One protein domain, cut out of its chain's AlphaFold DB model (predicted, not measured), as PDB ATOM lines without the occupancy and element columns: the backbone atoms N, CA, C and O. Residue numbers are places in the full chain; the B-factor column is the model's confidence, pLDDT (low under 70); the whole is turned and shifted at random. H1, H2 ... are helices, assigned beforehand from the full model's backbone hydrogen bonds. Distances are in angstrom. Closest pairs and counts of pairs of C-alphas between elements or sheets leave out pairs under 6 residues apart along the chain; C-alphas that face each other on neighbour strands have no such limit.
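What this domain is: This is residues 6 to 47 of the 61 residues of a protein of Rickettsiales bacterium (UniProt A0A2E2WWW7). Two helices make an open L: the long helix H2 is one limb, the shorter H1 the other, and they meet at a corner near the turn of residues 20 to 22. Most of both limbs stands free, with residues 25 to 47 sticking out as the longer arm. The printed part has 42 residues with two named helices, H1 then H2, and no named strand; the class is all helix. It is extended, with a radius of gyration of the C-alphas of 15.3 A, and flat, spanning 43 by 22 by 8 A.

Where its parts are: H2, residues 23 to 46, measures 34.7 A from first to last C-alpha and ends at C-alpha 46 (252.917, 133.900, 112.195). H1, residues 6 to 19, measures 19.9 A and begins at C-alpha 6 (229.419, 101.166, 110.587).

How they stand to each other: H2 and H1 are close but not clearly touching; their closest C-alphas, those of Leu 24 and Phe 16, are 7.5 A apart. Their lines stand only just about perpendicular, at 73 degrees. A tight link of 3 residues joins them. In both helices every O i to N i+4 pair is within hydrogen-bond range.

The domain as a whole: The two C-alphas farthest apart, those of Val 17 and Ser 47, are 43.5 A apart. The printed part has no cut. Mean pLDDT of the printed part is 89.0; residues 45 to 47 are under 70.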
ATOM      1  N   THR A   6     230.793 101.589 110.276       92.38
ATOM      2  CA  THR A   6     229.419 101.166 110.587       92.38
ATOM      3  C   THR A   6     229.066 101.302 112.072       92.38
ATOM      4  O   THR A   6     228.034 101.888 112.393       92.38
ATOM      5  N   GLU A   7     229.922 100.821 112.981       92.62
ATOM      6  CA  GLU A   7     229.694 100.905 114.432       92.62
ATOM      7  C   GLU A   7     229.675 102.368 114.897       92.62
ATOM      8  O   GLU A   7     228.820 102.785 115.677       92.62
ATOM      9  N   LEU A   8     230.599 103.175 114.364       93.50
ATOM     10  CA  LEU A   8     230.712 104.595 114.693       93.50
ATOM     11  C   LEU A   8     229.464 105.375 114.241       93.50
ATOM     12  O   LEU A   8     228.954 106.217 114.978       93.50
ATOM     13  N   VAL A   9     228.935 105.061 113.053       94.12
ATOM     14  CA  VAL A   9     227.688 105.649 112.540       94.12
ATOM     15  C   VAL A   9     226.491 105.248 113.404       94.12
ATOM     16  O   VAL A   9     225.664 106.105 113.709       94.12
ATOM     17  N   LEU A  10     226.408 103.991 113.853       94.56
ATOM     18  CA  LEU A  10     225.341 103.533 114.751       94.56
ATOM     19  C   LEU A  10     225.338 104.325 116.070       94.56
ATOM     20  O   LEU A  10     224.298 104.832 116.494       94.56
ATOM     21  N   ILE A  11     226.512 104.493 116.685       94.25
ATOM     22  CA  ILE A  11     226.677 105.282 117.914       94.25
ATOM     23  C   ILE A  11     226.296 106.747 117.667       94.25
ATOM     24  O   ILE A  11     225.585 107.349 118.473       94.25
ATOM     25  N   LEU A  12     226.719 107.315 116.533       93.62
ATOM     26  CA  LEU A  12     226.393 108.688 116.157       93.62
ATOM     27  C   LEU A  12     224.881 108.892 116.032       93.62
ATOM     28  O   LEU A  12     224.382 109.907 116.506       93.62
ATOM     29  N   ILE A  13     224.147 107.932 115.463       94.56
ATOM     30  CA  ILE A  13     222.682 107.992 115.371       94.56
ATOM     31  C   ILE A  13     222.042 108.007 116.763       94.56
ATOM     32  O   ILE A  13     221.174 108.841 117.013       94.56
ATOM     33  N   ILE A  14     222.477 107.145 117.688       95.06
ATOM     34  CA  ILE A  14     221.930 107.099 119.058       95.06
ATOM     35  C   ILE A  14     222.132 108.444 119.762       95.06
ATOM     36  O   ILE A  14     221.196 109.027 120.310       95.06
ATOM     37  N   VAL A  15     223.352 108.973 119.690       93.75
ATOM     38  CA  VAL A  15     223.699 110.295 120.220       93.75
ATOM     39  C   VAL A  15     222.836 111.373 119.552       93.75
ATOM     40  O   VAL A  15     222.259 112.218 120.230       93.75
ATOM     41  N   PHE A  16     222.666 111.318 118.232       92.50
ATOM     42  CA  PHE A  16     221.859 112.273 117.478       92.50
ATOM     43  C   PHE A  16     220.374 112.242 117.848       92.50
ATOM     44  O   PHE A  16     219.734 113.287 117.821       92.50
ATOM     45  N   VAL A  17     219.822 111.089 118.232       93.62
ATOM     46  CA  VAL A  17     218.444 110.988 118.738       93.62
ATOM     47  C   VAL A  17     218.310 111.668 120.102       93.62
ATOM     48  O   VAL A  17     217.354 112.408 120.316       93.62
ATOM     49  N   ILE A  18     219.282 111.484 121.002       93.94
ATOM     50  CA  ILE A  18     219.272 112.093 122.344       93.94
ATOM     51  C   ILE A  18     219.459 113.614 122.267       93.94
ATOM     52  O   ILE A  18     218.741 114.374 122.913       93.94
ATOM     53  N   PHE A  19     220.430 114.073 121.475       91.50
ATOM     54  CA  PHE A  19     220.725 115.499 121.329       91.50
ATOM     55  C   PHE A  19     219.775 116.204 120.347       91.50
ATOM     56  O   PHE A  19     219.531 117.403 120.475       91.50
ATOM     57  N   GLY A  20     219.214 115.482 119.380       87.94
ATOM     58  CA  GLY A  20     218.356 116.006 118.323       87.94
ATOM     59  C   GLY A  20     219.113 116.727 117.197       87.94
ATOM     60  O   GLY A  20     220.195 117.296 117.380       87.94
ATOM     61  N   ALA A  21     218.480 116.788 116.019       85.31
ATOM     62  CA  ALA A  21     219.058 117.371 114.803       85.31
ATOM     63  C   ALA A  21     219.366 118.873 114.878       85.31
ATOM     64  O   ALA A  21     220.159 119.379 114.089       85.31
ATOM     65  N   GLY A  22     218.754 119.597 115.817       86.31
ATOM     66  CA  GLY A  22     218.974 121.033 115.990       86.31
ATOM     67  C   GLY A  22     220.151 121.378 116.900       86.31
ATOM     68  O   GLY A  22     220.791 122.410 116.708       86.31
ATOM     69  N   LYS A  23     220.468 120.536 117.894       88.50
ATOM     70  CA  LYS A  23     221.508 120.861 118.881       88.50
ATOM     71  C   LYS A  23     222.896 120.695 118.278       88.50
ATOM     72  O   LYS A  23     223.670 121.644 118.342       88.50
ATOM     73  N   LEU A  24     223.182 119.563 117.628       90.12
ATOM     74  CA  LEU A  24     224.513 119.255 117.092       90.12
ATOM     75  C   LEU A  24     225.043 120.327 116.107       90.12
ATOM     76  O   LEU A  24     226.166 120.796 116.305       90.12
ATOM     77  N   PRO A  25     224.257 120.820 115.122       87.19
ATOM     78  CA  PRO A  25     224.706 121.890 114.231       87.19
ATOM     79  C   PRO A  25     224.897 123.231 114.940       87.19
ATOM     80  O   PRO A  25     225.764 124.001 114.541       87.19
ATOM     81  N   ASN A  26     224.107 123.533 115.974       91.12
ATOM     82  CA  ASN A  26     224.259 124.774 116.735       91.12
ATOM     83  C   ASN A  26     225.561 124.767 117.544       91.12
ATOM     84  O   ASN A  26     226.347 125.701 117.413       91.12
ATOM     85  N   VAL A  27     225.858 123.676 118.265       91.31
ATOM     86  CA  VAL A  27     227.123 123.569 119.017       91.31
ATOM     87  C   VAL A  27     228.323 123.589 118.068       91.31
ATOM     88  O   VAL A  27     229.313 124.271 118.316       91.31
ATOM     89  N   MET A  28     228.221 122.904 116.925       90.38
ATOM     90  CA  MET A  28     229.285 122.882 115.923       90.38
ATOM     91  C   MET A  28     229.497 124.240 115.244       90.38
ATOM     92  O   MET A  28     230.634 124.580 114.922       90.38
ATOM     93  N   LYS A  29     228.448 125.052 115.057       92.19
ATOM     94  CA  LYS A  29     228.585 126.437 114.574       92.19
ATOM     95  C   LYS A  29     229.368 127.301 115.563       92.19
ATOM     96  O   LYS A  29     230.221 128.073 115.128       92.19
ATOM     97  N   ASP A  30     229.113 127.172 116.861       93.12
ATOM     98  CA  ASP A  30     229.777 127.984 117.889       93.12
ATOM     99  C   ASP A  30     231.230 127.548 118.120       93.12
ATOM    100  O   ASP A  30     232.147 128.376 118.161       93.12
ATOM    101  N   VAL A  31     231.472 126.235 118.140       95.06
ATOM    102  CA  VAL A  31     232.822 125.656 118.161       95.06
ATOM    103  C   VAL A  31     233.585 126.010 116.880       95.06
ATOM    104  O   VAL A  31     234.731 126.446 116.941       95.06
ATOM    105  N   GLY A  32     232.941 125.923 115.714       92.75
ATOM    106  CA  GLY A  32     233.538 126.255 114.420       92.75
ATOM    107  C   GLY A  32     233.945 127.724 114.299       92.75
ATOM    108  O   GLY A  32     235.031 128.018 113.797       92.75
ATOM    109  N   LYS A  33     233.129 128.655 114.812       92.62
ATOM    110  CA  LYS A  33     233.498 130.079 114.913       92.62
ATOM    111  C   LYS A  33     234.715 130.280 115.816       92.62
ATOM    112  O   LYS A  33     235.620 131.022 115.446       92.62
ATOM    113  N   SER A  34     234.757 129.592 116.957       92.56
ATOM    114  CA  SER A  34     235.872 129.679 117.907       92.56
ATOM    115  C   SER A  34     237.178 129.172 117.290       92.56
ATOM    116  O   SER A  34     238.180 129.877 117.315       92.56
ATOM    117  N   ILE A  35     237.147 128.005 116.637       93.88
ATOM    118  CA  ILE A  35     238.302 127.425 115.931       93.88
ATOM    119  C   ILE A  35     238.746 128.318 114.768       93.88
ATOM    120  O   ILE A  35     239.943 128.494 114.554       93.88
ATOM    121  N   LYS A  36     237.800 128.905 114.020       91.31
ATOM    122  CA  LYS A  36     238.107 129.840 112.933       91.31
ATOM    123  C   LYS A  36     238.858 131.065 113.457       91.31
ATOM    124  O   LYS A  36     239.914 131.380 112.927       91.31
ATOM    125  N   ASN A  37     238.361 131.699 114.517       89.81
ATOM    126  CA  ASN A  37     239.014 132.861 115.123       89.81
ATOM    127  C   ASN A  37     240.385 132.507 115.718       89.81
ATOM    128  O   ASN A  37     241.321 133.290 115.590       89.81
ATOM    129  N   LEU A  38     240.527 131.313 116.309       92.69
ATOM    130  CA  LEU A  38     241.806 130.819 116.823       92.69
ATOM    131  C   LEU A  38     242.828 130.636 115.692       92.69
ATOM    132  O   LEU A  38     243.966 131.080 115.793       92.69
ATOM    133  N   LYS A  39     242.402 130.025 114.580       88.75
ATOM    134  CA  LYS A  39     243.234 129.809 113.391       88.75
ATOM    135  C   LYS A  39     243.601 131.116 112.691       88.75
ATOM    136  O   LYS A  39     244.725 131.244 112.212       88.75
ATOM    137  N   ASP A  40     242.666 132.058 112.619       88.88
ATOM    138  CA  ASP A  40     242.890 133.384 112.044       88.88
ATOM    139  C   ASP A  40     243.898 134.172 112.908       88.88
ATOM    140  O   ASP A  40     244.852 134.723 112.369       88.88
ATOM    141  N   GLY A  41     243.784 134.120 114.242       86.31
ATOM    142  CA  GLY A  41     244.735 134.756 115.162       86.31
ATOM    143  C   GLY A  41     246.139 134.132 115.160       86.31
ATOM    144  O   GLY A  41     247.131 134.855 115.240       86.31
ATOM    145  N   ILE A  42     246.250 132.805 115.010       86.19
ATOM    146  CA  ILE A  42     247.552 132.129 114.843       86.19
ATOM    147  C   ILE A  42     248.196 132.535 113.509       86.19
ATOM    148  O   ILE A  42     249.368 132.888 113.481       86.19
ATOM    149  N   LYS A  43     247.422 132.584 112.414       83.75
ATOM    150  CA  LYS A  43     247.908 133.063 111.107       83.75
ATOM    151  C   LYS A  43     248.402 134.510 111.147       83.75
ATOM    152  O   LYS A  43     249.411 134.804 110.518       83.75
ATOM    153  N   GLU A  44     247.707 135.387 111.869       72.81
ATOM    154  CA  GLU A  44     248.111 136.785 112.083       72.81
ATOM    155  C   GLU A  44     249.406 136.881 112.911       72.81
ATOM    156  O   GLU A  44     250.248 137.740 112.662       72.81
ATOM    157  N   SER A  45     249.599 135.961 113.862       67.94
ATOM    158  CA  SER A  45     250.794 135.902 114.717       67.94
ATOM    159  C   SER A  45     252.032 135.386 113.973       67.94
ATOM    160  O   SER A  45     253.131 135.885 114.206       67.94
ATOM    161  N   ASP A  46     251.851 134.429 113.057       67.19
ATOM    162  CA  ASP A  46     252.917 133.900 112.195       67.19
ATOM    163  C   ASP A  46     253.230 134.818 110.998       67.19
ATOM    164  O   ASP A  46     254.326 134.765 110.444       67.19
ATOM    165  N   SER A  47     252.286 135.673 110.587       60.09
ATOM    166  CA  SER A  47     252.424 136.569 109.430       60.09
ATOM    167  C   SER A  47     252.445 138.034 109.860       60.09
ATOM    168  O   SER A  47     251.513 138.792 109.594       60.09
TER     169      SER A  47